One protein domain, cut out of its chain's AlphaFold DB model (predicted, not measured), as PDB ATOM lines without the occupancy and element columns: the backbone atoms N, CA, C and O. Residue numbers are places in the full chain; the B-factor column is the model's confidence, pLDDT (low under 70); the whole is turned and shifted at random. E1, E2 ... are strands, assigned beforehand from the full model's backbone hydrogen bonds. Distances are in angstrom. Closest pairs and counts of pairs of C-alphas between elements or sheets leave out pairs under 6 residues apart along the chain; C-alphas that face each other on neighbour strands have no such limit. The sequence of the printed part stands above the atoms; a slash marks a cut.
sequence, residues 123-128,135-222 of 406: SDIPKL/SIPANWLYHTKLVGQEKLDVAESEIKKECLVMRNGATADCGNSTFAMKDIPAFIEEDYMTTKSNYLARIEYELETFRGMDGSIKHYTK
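This is residues 123 to 128 and 135 to 222 of the 406 residues of the protein "DUF3857 domain-containing protein" of Algibacter lectus (UniProt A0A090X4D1). Two small three-stranded sheets lie roughly edge toward edge in one long, thin slab, E1, E4 and E3 in one and E2, E5 and E6 in the other, with their long strands running along the slab. The two sheets are not face to face, and the fit between them is loose: short E1 reaches into the gap at one end, and the free loop of residues 190 to 195 sticks out at the other. The 94 printed residues include six named strands, E1 to E6 along the chain, and no named helix; the class is all strand. Both sheets are antiparallel, in the orders E1, E4, E3 and E2, E5, E6. The whole is loose, with a radius of gyration of the C-alphas of 17.7 A, and elongated, spanning 55 by 30 by 17 A.

E4, residues 171 to 184, is the longest strand, 38.5 A from first to last C-alpha, ending with C-alpha 184 at (28.394, -36.696, 26.214). E3, residues 154 to 165, measures 29.1 A and bends by 62 degrees at residue 161. E1, residues 135 to 137, measures 6.6 A and begins with C-alpha 135 at (4.512, -37.386, 27.944). In the other sheet, E5, residues 202 to 211, measures 26.6 A and bends by 53 degrees at residue 208. E2, residues 140 to 147, measures 21.2 A. E6, residues 217 to 219, measures 6.6 A and ends with C-alpha 219 at (-2.760, -50.196, 14.095).

E4 is the inner strand of its sheet. It forms an antiparallel hairpin with E3 at 155 degrees; C-alphas 177 and 157 face each other at 4.3 A, and N 158 and O 176 are 2.8 A apart. E1 is antiparallel to E4 at 152 degrees; C-alphas 137 and 174 face each other at 4.1 A, and N 175 and O 136 are 2.9 A apart. E1 and E2 meet only through their tight link. E2 is antiparallel to E5 at 162 degrees; C-alphas 142 and 207 face each other at 4.4 A, and N 143 and O 206 are 2.8 A apart. E5 and E6 form a hairpin at 140 degrees; C-alphas 209 and 219 face each other at 4.4 A, and N 210 and O 218 are 2.8 A apart. Among the pairs that are apart are E2 and E4, E4 and E5, and E1 and E5.

The two C-alphas farthest apart, those of Asn 168 and Asp 191, are 56.6 A apart. Residues 129 to 134 are not printed; C-alphas 128 and 135 are 24.0 A apart across this cut. The link from E4 to E5, residues 185 to 201, is long. The mean pLDDT of the printed part is 87.5; residues 191 to 194 and residue 221 are under 70.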
ATOM      1  N   SER A 123      25.587 -35.298  19.490       93.00
ATOM      2  CA  SER A 123      25.759 -34.581  18.222       93.00
ATOM      3  C   SER A 123      27.242 -34.461  17.863       93.00
ATOM      4  O   SER A 123      28.097 -35.039  18.521       93.00
ATOM      5  N   ASP A 124      27.557 -33.719  16.808       91.62
ATOM      6  CA  ASP A 124      28.917 -33.369  16.367       91.62
ATOM      7  C   ASP A 124      29.730 -32.502  17.349       91.62
ATOM      8  O   ASP A 124      30.930 -32.330  17.163       91.62
ATOM      9  N   ILE A 125      29.111 -31.986  18.415       93.88
ATOM     10  CA  ILE A 125      29.794 -31.259  19.491       93.88
ATOM     11  C   ILE A 125      29.548 -31.940  20.834       93.88
ATOM     12  O   ILE A 125      28.457 -32.467  21.063       93.88
ATOM     13  N   PRO A 126      30.513 -31.888  21.772       96.19
ATOM     14  CA  PRO A 126      30.328 -32.521  23.069       96.19
ATOM     15  C   PRO A 126      29.255 -31.777  23.865       96.19
ATOM     16  O   PRO A 126      29.120 -30.551  23.735       96.19
ATOM     17  N   LYS A 127      28.505 -32.476  24.718       97.44
ATOM     18  CA  LYS A 127      27.440 -31.886  25.542       97.44
ATOM     19  C   LYS A 127      27.658 -32.222  27.014       97.44
ATOM     20  O   LYS A 127      27.807 -33.379  27.367       97.44
ATOM     21  N   LEU A 128      27.639 -31.214  27.887       98.12
ATOM     22  CA  LEU A 128      27.768 -31.457  29.333       98.12
ATOM     23  C   LEU A 128      26.499 -32.085  29.927       98.12
ATOM     24  O   LEU A 128      26.585 -32.891  30.847       98.12
ATOM     25  N   SER A 135       5.835 -37.076  27.413       96.00
ATOM     26  CA  SER A 135       4.512 -37.386  27.944       96.00
ATOM     27  C   SER A 135       3.687 -38.036  26.842       96.00
ATOM     28  O   SER A 135       3.343 -37.395  25.840       96.00
ATOM     29  N   ILE A 136       3.399 -39.324  27.014       94.38
ATOM     30  CA  ILE A 136       2.676 -40.140  26.037       94.38
ATOM     31  C   ILE A 136       1.339 -40.569  26.643       94.38
ATOM     32  O   ILE A 136       1.333 -41.265  27.662       94.38
ATOM     33  N   PRO A 137       0.199 -40.203  26.034       92.50
ATOM     34  CA  PRO A 137      -1.102 -40.650  26.512       92.50
ATOM     35  C   PRO A 137      -1.262 -42.168  26.366       92.50
ATOM     36  O   PRO A 137      -0.929 -42.739  25.332       92.50
ATOM     37  N   ALA A 138      -1.837 -42.830  27.371       89.75
ATOM     38  CA  ALA A 138      -1.931 -44.291  27.471       89.75
ATOM     39  C   ALA A 138      -2.752 -44.956  26.349       89.75
ATOM     40  O   ALA A 138      -2.674 -46.167  26.133       89.75
ATOM     41  N   ASN A 139      -3.553 -44.176  25.624       88.31
ATOM     42  CA  ASN A 139      -4.299 -44.642  24.462       88.31
ATOM     43  C   ASN A 139      -3.470 -44.622  23.159       88.31
ATOM     44  O   ASN A 139      -3.968 -45.028  22.110       88.31
ATOM     45  N   TRP A 140      -2.202 -44.212  23.232       89.69
ATOM     46  CA  TRP A 140      -1.208 -44.298  22.170       89.69
ATOM     47  C   TRP A 140      -0.100 -45.249  22.608       89.69
ATOM     48  O   TRP A 140       0.676 -44.962  23.515       89.69
ATOM     49  N   LEU A 141      -0.036 -46.408  21.969       89.56
ATOM     50  CA  LEU A 141       0.989 -47.400  22.242       89.56
ATOM     51  C   LEU A 141       2.180 -47.142  21.324       89.56
ATOM     52  O   LEU A 141       2.043 -47.290  20.112       89.56
ATOM     53  N   TYR A 142       3.320 -46.767  21.900       89.06
ATOM     54  CA  TYR A 142       4.578 -46.592  21.180       89.06
ATOM     55  C   TYR A 142       5.582 -47.684  21.550       89.06
ATOM     56  O   TYR A 142       5.675 -48.090  22.709       89.06
ATOM     57  N   HIS A 143       6.392 -48.094  20.579       86.25
ATOM     58  CA  HIS A 143       7.679 -48.720  20.838       86.25
ATOM     59  C   HIS A 143       8.720 -47.627  21.072       86.25
ATOM     60  O   HIS A 143       8.924 -46.766  20.217       86.25
ATOM     61  N   THR A 144       9.378 -47.663  22.229       89.62
ATOM     62  CA  THR A 144      10.470 -46.748  22.573       89.62
ATOM     63  C   THR A 144      11.800 -47.473  22.439       89.62
ATOM     64  O   THR A 144      11.971 -48.564  22.988       89.62
ATOM     65  N   LYS A 145      12.748 -46.870  21.727       88.00
ATOM     66  CA  LYS A 145      14.071 -47.447  21.471       88.00
ATOM     67  C   LYS A 145      15.158 -46.429  21.791       88.00
ATOM     68  O   LYS A 145      15.133 -45.321  21.270       88.00
ATOM     69  N   LEU A 146      16.131 -46.831  22.607       92.44
ATOM     70  CA  LEU A 146      17.411 -46.133  22.709       92.44
ATOM     71  C   LEU A 146      18.330 -46.654  21.594       92.44
ATOM     72  O   LEU A 146      18.541 -47.862  21.469       92.44
ATOM     73  N   VAL A 147      18.826 -45.745  20.766       89.44
ATOM     74  CA  VAL A 147      19.789 -45.983  19.683       89.44
ATOM     75  C   VAL A 147      21.154 -45.460  20.123       89.44
ATOM     76  O   VAL A 147      21.226 -44.565  20.962       89.44
ATOM     77  N   GLY A 148      22.226 -46.013  19.555       86.75
ATOM     78  CA  GLY A 148      23.602 -45.674  19.903       86.75
ATOM     79  C   GLY A 148      24.160 -46.509  21.056       86.75
ATOM     80  O   GLY A 148      23.495 -47.395  21.592       86.75
ATOM     81  N   GLN A 149      25.428 -46.262  21.390       85.25
ATOM     82  CA  GLN A 149      26.157 -47.026  22.413       85.25
ATOM     83  C   GLN A 149      26.175 -46.348  23.791       85.25
ATOM     84  O   GLN A 149      26.424 -47.018  24.795       85.25
ATOM     85  N   GLU A 150      25.902 -45.041  23.846       90.88
ATOM     86  CA  GLU A 150      25.891 -44.290  25.101       90.88
ATOM     87  C   GLU A 150      24.714 -44.705  25.987       90.88
ATOM     88  O   GLU A 150      23.611 -45.005  25.519       90.88
ATOM     89  N   LYS A 151      24.951 -44.712  27.298       93.56
ATOM     90  CA  LYS A 151      23.945 -45.081  28.297       93.56
ATOM     91  C   LYS A 151      23.285 -43.839  28.873       93.56
ATOM     92  O   LYS A 151      23.895 -42.785  28.974       93.56
ATOM     93  N   LEU A 152      22.034 -43.996  29.290       96.88
ATOM     94  CA  LEU A 152      21.303 -42.962  30.011       96.88
ATOM     95  C   LEU A 152      21.789 -42.887  31.465       96.88
ATOM     96  O   LEU A 152      21.839 -43.910  32.150       96.88
ATOM     97  N   ASP A 153      22.088 -41.680  31.939       98.12
ATOM     98  CA  ASP A 153      22.359 -41.396  33.356       98.12
ATOM     99  C   ASP A 153      21.070 -41.297  34.176       98.12
ATOM    100  O   ASP A 153      21.058 -41.580  35.373       98.12
ATOM    101  N   VAL A 154      19.981 -40.873  33.530       97.38
ATOM    102  CA  VAL A 154      18.634 -40.803  34.106       97.38
ATOM    103  C   VAL A 154      17.673 -41.512  33.164       97.38
ATOM    104  O   VAL A 154      17.664 -41.235  31.966       97.38
ATOM    105  N   ALA A 155      16.862 -42.412  33.713       97.06
ATOM    106  CA  ALA A 155      15.767 -43.083  33.021       97.06
ATOM    107  C   ALA A 155      14.637 -43.326  34.027       97.06
ATOM    108  O   ALA A 155      14.573 -44.364  34.687       97.06
ATOM    109  N   GLU A 156      13.778 -42.327  34.183       97.38
ATOM    110  CA  GLU A 156      12.675 -42.329  35.142       97.38
ATOM    111  C   GLU A 156      11.341 -42.333  34.400       97.38
ATOM    112  O   GLU A 156      11.209 -41.701  33.352       97.38
ATOM    113  N   SER A 157      10.338 -43.018  34.951       95.25
ATOM    114  CA  SER A 157       8.981 -43.015  34.405       95.25
ATOM    115  C   SER A 157       7.936 -42.957  35.509       95.25
ATOM    116  O   SER A 157       8.038 -43.687  36.497       95.25
ATOM    117  N   GLU A 158       6.893 -42.165  35.305       96.50
ATOM    118  CA  GLU A 158       5.736 -42.073  36.192       96.50
ATOM    119  C   GLU A 158       4.428 -42.028  35.395       96.50
ATOM    120  O   GLU A 158       4.399 -41.665  34.218       96.50
ATOM    121  N   ILE A 159       3.320 -42.373  36.052       96.44
ATOM    122  CA  ILE A 159       1.984 -42.239  35.469       96.44
ATOM    123  C   ILE A 159       1.356 -40.949  35.982       96.44
ATOM    124  O   ILE A 159       1.086 -40.805  37.177       96.44
ATOM    125  N   LYS A 160       1.051 -40.033  35.064       94.81
ATOM    126  CA  LYS A 160       0.256 -38.843  35.347       94.81
ATOM    127  C   LYS A 160      -1.206 -39.117  35.031       94.81
ATOM    128  O   LYS A 160      -1.582 -39.222  33.863       94.81
ATOM    129  N   LYS A 161      -2.024 -39.195  36.079       93.44
ATOM    130  CA  LYS A 161      -3.466 -39.407  35.940       93.44
ATOM    131  C   LYS A 161      -4.151 -38.234  35.245       93.44
ATOM    132  O   LYS A 161      -3.772 -37.087  35.485       93.44
ATOM    133  N   GLU A 162      -5.148 -38.537  34.413       88.38
ATOM    134  CA  GLU A 162      -6.007 -37.548  33.734       88.38
ATOM    135  C   GLU A 162      -5.202 -36.438  33.026       88.38
ATOM    136  O   GLU A 162      -5.510 -35.240  33.080       88.38
ATOM    137  N   CYS A 163      -4.103 -36.824  32.374       88.06
ATOM    138  CA  CYS A 163      -3.255 -35.879  31.663       88.06
ATOM    139  C   CYS A 163      -3.991 -35.252  30.473       88.06
ATOM    140  O   CYS A 163      -3.808 -34.059  30.234       88.06
ATOM    141  N   LEU A 164      -4.854 -36.012  29.792       84.81
ATOM    142  CA  LEU A 164      -5.744 -35.537  28.740       84.81
ATOM    143  C   LEU A 164      -7.185 -35.593  29.232       84.81
ATOM    144  O   LEU A 164      -7.614 -36.600  29.796       84.81
ATOM    145  N   VAL A 165      -7.923 -34.514  28.981       82.56
ATOM    146  CA  VAL A 165      -9.351 -34.405  29.286       82.56
ATOM    147  C   VAL A 165     -10.050 -33.920  28.026       82.56
ATOM    148  O   VAL A 165      -9.810 -32.812  27.550       82.56
ATOM    149  N   MET A 166     -10.909 -34.766  27.478       72.69
ATOM    150  CA  MET A 166     -11.707 -34.467  26.298       72.69
ATOM    151  C   MET A 166     -12.920 -33.612  26.646       72.69
ATOM    152  O   MET A 166     -13.467 -33.668  27.748       72.69
ATOM    153  N   ARG A 167     -13.432 -32.887  25.644       73.88
ATOM    154  CA  ARG A 167     -14.662 -32.083  25.773       73.88
ATOM    155  C   ARG A 167     -15.893 -32.903  26.184       73.88
ATOM    156  O   ARG A 167     -16.820 -32.348  26.756       73.88
ATOM    157  N   ASN A 168     -15.911 -34.206  25.896       77.00
ATOM    158  CA  ASN A 168     -16.985 -35.127  26.288       77.00
ATOM    159  C   ASN A 168     -16.801 -35.730  27.698       77.00
ATOM    160  O   ASN A 168     -17.579 -36.599  28.083       77.00
ATOM    161  N   GLY A 169     -15.780 -35.302  28.449       80.44
ATOM    162  CA  GLY A 169     -15.472 -35.786  29.795       80.44
ATOM    163  C   GLY A 169     -14.637 -37.068  29.848       80.44
ATOM    164  O   GLY A 169     -14.300 -37.508  30.943       80.44
ATOM    165  N   ALA A 170     -14.280 -37.667  28.705       81.44
ATOM    166  CA  ALA A 170     -13.350 -38.794  28.683       81.44
ATOM    167  C   ALA A 170     -11.939 -38.336  29.084       81.44
ATOM    168  O   ALA A 170     -11.496 -37.251  28.701       81.44
ATOM    169  N   THR A 171     -11.230 -39.169  29.840       86.12
ATOM    170  CA  THR A 171      -9.874 -38.876  30.303       86.12
ATOM    171  C   THR A 171      -8.899 -39.963  29.872       86.12
ATOM    172  O   THR A 171      -9.276 -41.118  29.667       86.12
ATOM    173  N   ALA A 172      -7.632 -39.586  29.724       87.62
ATOM    174  CA  ALA A 172      -6.535 -40.527  29.554       87.62
ATOM    175  C   ALA A 172      -5.385 -40.167  30.494       87.62
ATOM    176  O   ALA A 172      -5.061 -38.990  30.680       87.62
ATOM    177  N   ASP A 173      -4.764 -41.194  31.066       92.69
ATOM    178  CA  ASP A 173      -3.509 -41.073  31.802       92.69
ATOM    179  C   ASP A 173      -2.339 -40.943  30.817       92.69
ATOM    180  O   ASP A 173      -2.445 -41.370  29.665       92.69
ATOM    181  N   CYS A 174      -1.214 -40.383  31.260       94.25
ATOM    182  CA  CYS A 174       0.018 -40.316  30.474       94.25
ATOM    183  C   CYS A 174       1.135 -41.074  31.177       94.25
ATOM    184  O   CYS A 174       1.306 -40.947  32.390       94.25
ATOM    185  N   GLY A 175       1.932 -41.800  30.399       95.62
ATOM    186  CA  GLY A 175       3.275 -42.185  30.806       95.62
ATOM    187  C   GLY A 175       4.204 -40.994  30.604       95.62
ATOM    188  O   GLY A 175       4.493 -40.628  29.464       95.62
ATOM    189  N   ASN A 176       4.652 -40.390  31.699       96.81
ATOM    190  CA  ASN A 176       5.688 -39.368  31.681       96.81
ATOM    191  C   ASN A 176       7.035 -40.052  31.876       96.81
ATOM    192  O   ASN A 176       7.222 -40.755  32.865       96.81
ATOM    193  N   SER A 177       7.975 -39.821  30.972       97.38
ATOM    194  CA  SER A 177       9.339 -40.332  31.075       97.38
ATOM    195  C   SER A 177      10.337 -39.185  31.055       97.38
ATOM    196  O   SER A 177      10.158 -38.227  30.304       97.38
ATOM    197  N   THR A 178      11.383 -39.286  31.872       98.38
ATOM    198  CA  THR A 178      12.534 -38.376  31.861       98.38
ATOM    199  C   THR A 178      13.795 -39.173  31.581       98.38
ATOM    200  O   THR A 178      14.112 -40.134  32.283       98.38
ATOM    201  N   PHE A 179      14.521 -38.737  30.564       98.31
ATOM    202  CA  PHE A 179      15.770 -39.325  30.117       98.31
ATOM    203  C   PHE A 179      16.855 -38.259  30.131       98.31
ATOM    204  O   PHE A 179      16.609 -37.140  29.684       98.31
ATOM    205  N   ALA A 180      18.053 -38.574  30.615       98.38
ATOM    206  CA  ALA A 180      19.168 -37.636  30.542       98.38
ATOM    207  C   ALA A 180      20.513 -38.337  30.366       98.38
ATOM    208  O   ALA A 180      20.693 -39.476  30.800       98.38
ATOM    209  N   MET A 181      21.449 -37.612  29.763       98.31
ATOM    210  CA  MET A 181      22.852 -37.986  29.622       98.31
ATOM    211  C   MET A 181      23.758 -36.814  30.027       98.31
ATOM    212  O   MET A 181      23.421 -35.641  29.814       98.31
ATOM    213  N   LYS A 182      24.909 -37.132  30.612       98.12
ATOM    214  CA  LYS A 182      25.952 -36.214  31.078       98.12
ATOM    215  C   LYS A 182      27.266 -36.510  30.371       98.12
ATOM    216  O   LYS A 182      27.506 -37.636  29.956       98.12
ATOM    217  N   ASP A 183      28.107 -35.483  30.257       97.25
ATOM    218  CA  ASP A 183      29.476 -35.601  29.729       97.25
ATOM    219  C   ASP A 183      29.548 -36.357  28.385       97.25
ATOM    220  O   ASP A 183      30.410 -37.201  28.147       97.25
ATOM    221  N   ILE A 184      28.615 -36.029  27.493       97.06
ATOM    222  CA  ILE A 184      28.394 -36.696  26.214       97.06
ATOM    223  C   ILE A 184      29.504 -36.277  25.243       97.06
ATOM    224  O   ILE A 184      29.625 -35.080  24.938       97.06
ATOM    225  N   PRO A 185      30.312 -37.216  24.722       95.12
ATOM    226  CA  PRO A 185      31.362 -36.885  23.774       95.12
ATOM    227  C   PRO A 185      30.769 -36.432  22.437       95.12
ATOM    228  O   PRO A 185      29.662 -36.821  22.054       95.12
ATOM    229  N   ALA A 186      31.537 -35.626  21.700       93.12
ATOM    230  CA  ALA A 186      31.221 -35.343  20.308       93.12
ATOM    231  C   ALA A 186      31.225 -36.648  19.510       93.12
ATOM    232  O   ALA A 186      32.134 -37.466  19.651       93.12
ATOM    233  N   PHE A 187      30.234 -36.817  18.649       91.25
ATOM    234  CA  PHE A 187      30.226 -37.902  17.693       91.25
ATOM    235  C   PHE A 187      31.208 -37.599  16.566       91.25
ATOM    236  O   PHE A 187      31.013 -36.643  15.810       91.25
ATOM    237  N   ILE A 188      32.228 -38.442  16.444       86.88
ATOM    238  CA  ILE A 188      33.203 -38.386  15.361       86.88
ATOM    239  C   ILE A 188      32.759 -39.390  14.303       86.88
ATOM    240  O   ILE A 188      32.630 -40.580  14.576       86.88
ATOM    241  N   GLU A 189      32.481 -38.891  13.103       80.19
ATOM    242  CA  GLU A 189      32.179 -39.750  11.966       80.19
ATOM    243  C   GLU A 189      33.483 -40.368  11.453       80.19
ATOM    244  O   GLU A 189      34.448 -39.657  11.183       80.19
ATOM    245  N   GLU A 190      33.523 -41.697  11.379       75.00
ATOM    246  CA  GLU A 190      34.674 -42.445  10.876       75.00
ATOM    247  C   GLU A 190      34.531 -42.697   9.375       75.00
ATOM    248  O   GLU A 190      33.430 -42.949   8.866       75.00
ATOM    249  N   ASP A 191      35.663 -42.695   8.670       69.31
ATOM    250  CA  ASP A 191      35.710 -43.115   7.275       69.31
ATOM    251  C   ASP A 191      35.130 -44.533   7.155       69.31
ATOM    252  O   ASP A 191      35.458 -45.432   7.928       69.31
ATOM    253  N   TYR A 192      34.254 -44.746   6.171       63.22
ATOM    254  CA  TYR A 192      33.565 -46.026   5.959       63.22
ATOM    255  C   TYR A 192      32.602 -46.447   7.091       63.22
ATOM    256  O   TYR A 192      32.261 -47.631   7.204       63.22
ATOM    257  N   MET A 193      32.046 -45.503   7.851       67.00
ATOM    258  CA  MET A 193      30.832 -45.739   8.644       67.00
ATOM    259  C   MET A 193      29.594 -45.889   7.734       67.00
ATOM    260  O   MET A 193      29.604 -45.429   6.589       67.00
ATOM    261  N   THR A 194      28.553 -46.601   8.188       64.88
ATOM    262  CA  THR A 194      27.299 -46.772   7.426       64.88
ATOM    263  C   THR A 194      26.487 -45.476   7.402       64.88
ATOM    264  O   THR A 194      26.569 -44.725   6.435       64.88
ATOM    265  N   THR A 195      25.770 -45.175   8.486       72.38
ATOM    266  CA  THR A 195      25.164 -43.859   8.724       72.38
ATOM    267  C   THR A 195      25.413 -43.453  10.160       72.38
ATOM    268  O   THR A 195      25.117 -44.219  11.079       72.38
ATOM    269  N   LYS A 196      25.850 -42.209  10.368       75.44
ATOM    270  CA  LYS A 196      25.961 -41.567  11.686       75.44
ATOM    271  C   LYS A 196      24.720 -41.774  12.571       75.44
ATOM    272  O   LYS A 196      24.839 -42.067  13.756       75.44
ATOM    273  N   SER A 197      23.522 -41.703  11.989       74.75
ATOM    274  CA  SER A 197      22.235 -41.867  12.682       74.75
ATOM    275  C   SER A 197      22.030 -43.224  13.369       74.75
ATOM    276  O   SER A 197      21.192 -43.314  14.262       74.75
ATOM    277  N   ASN A 198      22.753 -44.277  12.975       76.12
ATOM    278  CA  ASN A 198      22.670 -45.586  13.631       76.12
ATOM    279  C   ASN A 198      23.412 -45.625  14.970       76.12
ATOM    280  O   ASN A 198      23.117 -46.470  15.816       76.12
ATOM    281  N   TYR A 199      24.404 -44.753  15.129       82.44
ATOM    282  CA  TYR A 199      25.355 -44.799  16.236       82.44
ATOM    283  C   TYR A 199      25.197 -43.615  17.189       82.44
ATOM    284  O   TYR A 199      25.615 -43.718  18.340       82.44
ATOM    285  N   LEU A 200      24.558 -42.529  16.739       88.44
ATOM    286  CA  LEU A 200      24.201 -41.404  17.594       88.44
ATOM    287  C   LEU A 200      23.291 -41.852  18.733       88.44
ATOM    288  O   LEU A 200      22.239 -42.452  18.506       88.44
ATOM    289  N   ALA A 201      23.685 -41.497  19.954       94.00
ATOM    290  CA  ALA A 201      22.850 -41.708  21.119       94.00
ATOM    291  C   ALA A 201      21.564 -40.883  21.019       94.00
ATOM    292  O   ALA A 201      21.598 -39.649  21.071       94.00
ATOM    293  N   ARG A 202      20.430 -41.565  20.867       94.31
ATOM    294  CA  ARG A 202      19.116 -40.929  20.736       94.31
ATOM    295  C   ARG A 202      17.990 -41.841  21.171       94.31
ATOM    296  O   ARG A 202      18.129 -43.061  21.152       94.31
ATOM    297  N   ILE A 203      16.855 -41.251  21.511       94.62
ATOM    298  CA  ILE A 203      15.624 -41.990  21.772       94.62
ATOM    299  C   ILE A 203      14.633 -41.797  20.629       94.62
ATOM    300  O   ILE A 203      14.366 -40.674  20.199       94.62
ATOM    301  N   GLU A 204      14.094 -42.905  20.138       91.44
ATOM    302  CA  GLU A 204      13.108 -42.957  19.065       91.44
ATOM    303  C   GLU A 204      11.789 -43.524  19.589       91.44
ATOM    304  O   GLU A 204      11.770 -44.402  20.458       91.44
ATOM    305  N   TYR A 205      10.691 -43.029  19.023       89.88
ATOM    306  CA  TYR A 205       9.340 -43.491  19.310       89.88
ATOM    307  C   TYR A 205       8.657 -43.891  18.019       89.88
ATOM    308  O   TYR A 205       8.574 -43.102  17.078       89.88
ATOM    309  N   GLU A 206       8.096 -45.090  18.010       85.00
ATOM    310  CA  GLU A 206       7.327 -45.587  16.883       85.00
ATOM    311  C   GLU A 206       5.917 -45.962  17.302       85.00
ATOM    312  O   GLU A 206       5.723 -46.773  18.206       85.00
ATOM    313  N   LEU A 207       4.919 -45.350  16.662       85.94
ATOM    314  CA  LEU A 207       3.522 -45.584  17.000       85.94
ATOM    315  C   LEU A 207       3.103 -46.986  16.551       85.94
ATOM    316  O   LEU A 207       3.008 -47.261  15.357       85.94
ATOM    317  N   GLU A 208       2.781 -47.846  17.510       84.56
ATOM    318  CA  GLU A 208       2.272 -49.190  17.265       84.56
ATOM    319  C   GLU A 208       0.762 -49.155  17.029       84.56
ATOM    320  O   GLU A 208       0.249 -49.605  16.003       84.56
ATOM    321  N   THR A 209       0.021 -48.608  17.990       85.94
ATOM    322  CA  THR A 209      -1.442 -48.637  17.988       85.94
ATOM    323  C   THR A 209      -2.003 -47.367  18.606       85.94
ATOM    324  O   THR A 209      -1.611 -46.965  19.696       85.94
ATOM    325  N   PHE A 210      -2.992 -46.777  17.946       87.12
ATOM    326  CA  PHE A 210      -3.861 -45.761  18.522       87.12
ATOM    327  C   PHE A 210      -5.195 -46.390  18.911       87.12
ATOM    328  O   PHE A 210      -5.834 -47.072  18.106       87.12
ATOM    329  N   ARG A 211      -5.625 -46.138  20.142       87.75
ATOM    330  CA  ARG A 211      -6.946 -46.492  20.651       87.75
ATOM    331  C   ARG A 211      -7.730 -45.194  20.810       87.75
ATOM    332  O   ARG A 211      -7.461 -44.391  21.703       87.75
ATOM    333  N   GLY A 212      -8.668 -44.958  19.905       80.75
ATOM    334  CA  GLY A 212      -9.605 -43.857  20.022       80.75
ATOM    335  C   GLY A 212     -10.496 -44.046  21.244       80.75
ATOM    336  O   GLY A 212     -10.868 -45.161  21.610       80.75
ATOM    337  N   MET A 213     -10.855 -42.937  21.886       75.12
ATOM    338  CA  MET A 213     -11.791 -42.952  23.017       75.12
ATOM    339  C   MET A 213     -13.238 -43.261  22.591       75.12
ATOM    340  O   MET A 213     -14.087 -43.509  23.438       75.12
ATOM    341  N   ASP A 214     -13.513 -43.290  21.285       79.44
ATOM    342  CA  ASP A 214     -14.746 -43.786  20.664       79.44
ATOM    343  C   ASP A 214     -14.764 -45.319  20.486       79.44
ATOM    344  O   ASP A 214     -15.717 -45.871  19.939       79.44
ATOM    345  N   GLY A 215     -13.710 -46.015  20.929       80.50
ATOM    346  CA  GLY A 215     -13.532 -47.456  20.754       80.50
ATOM    347  C   GLY A 215     -12.882 -47.844  19.425       80.50
ATOM    348  O   GLY A 215     -12.667 -49.034  19.185       80.50
ATOM    349  N   SER A 216     -12.537 -46.879  18.566       84.31
ATOM    350  CA  SER A 216     -11.768 -47.165  17.356       84.31
ATOM    351  C   SER A 216     -10.364 -47.658  17.714       84.31
ATOM    352  O   SER A 216      -9.708 -47.155  18.624       84.31
ATOM    353  N   ILE A 217      -9.877 -48.666  16.995       85.62
ATOM    354  CA  ILE A 217      -8.502 -49.149  17.129       85.62
ATOM    355  C   ILE A 217      -7.850 -49.027  15.764       85.62
ATOM    356  O   ILE A 217      -8.341 -49.572  14.773       85.62
ATOM    357  N   LYS A 218      -6.735 -48.306  15.715       80.50
ATOM    358  CA  LYS A 218      -5.931 -48.137  14.513       80.50
ATOM    359  C   LYS A 218      -4.518 -48.630  14.778       80.50
ATOM    360  O   LYS A 218      -3.789 -48.032  15.562       80.50
ATOM    361  N   HIS A 219      -4.133 -49.699  14.095       78.88
ATOM    362  CA  HIS A 219      -2.760 -50.196  14.095       78.88
ATOM    363  C   HIS A 219      -1.930 -49.410  13.073       78.88
ATOM    364  O   HIS A 219      -2.348 -49.249  11.924       78.88
ATOM    365  N   TYR A 220      -0.792 -48.884  13.517       71.88
ATOM    366  CA  TYR A 220       0.144 -48.094  12.719       71.88
ATOM    367  C   TYR A 220       1.378 -48.914  12.337       71.88
ATOM    368  O   TYR A 220       1.761 -48.892  11.165       71.88
ATOM    369  N   THR A 221       1.932 -49.708  13.260       69.44
ATOM    370  CA  THR A 221       2.901 -50.750  12.901       69.44
ATOM    371  C   THR A 221       2.184 -51.888  12.185       69.44
ATOM    372  O   THR A 221       1.088 -52.327  12.552       69.44
ATOM    373  N   LYS A 222       2.790 -52.365  11.099       72.00
ATOM    374  CA  LYS A 222       2.238 -53.458  10.292       72.00
ATOM    375  C   LYS A 222       2.806 -54.789  10.775       72.00
ATOM    376  O   LYS A 222       3.773 -54.838  11.516       72.00
TER     377      LYS A 222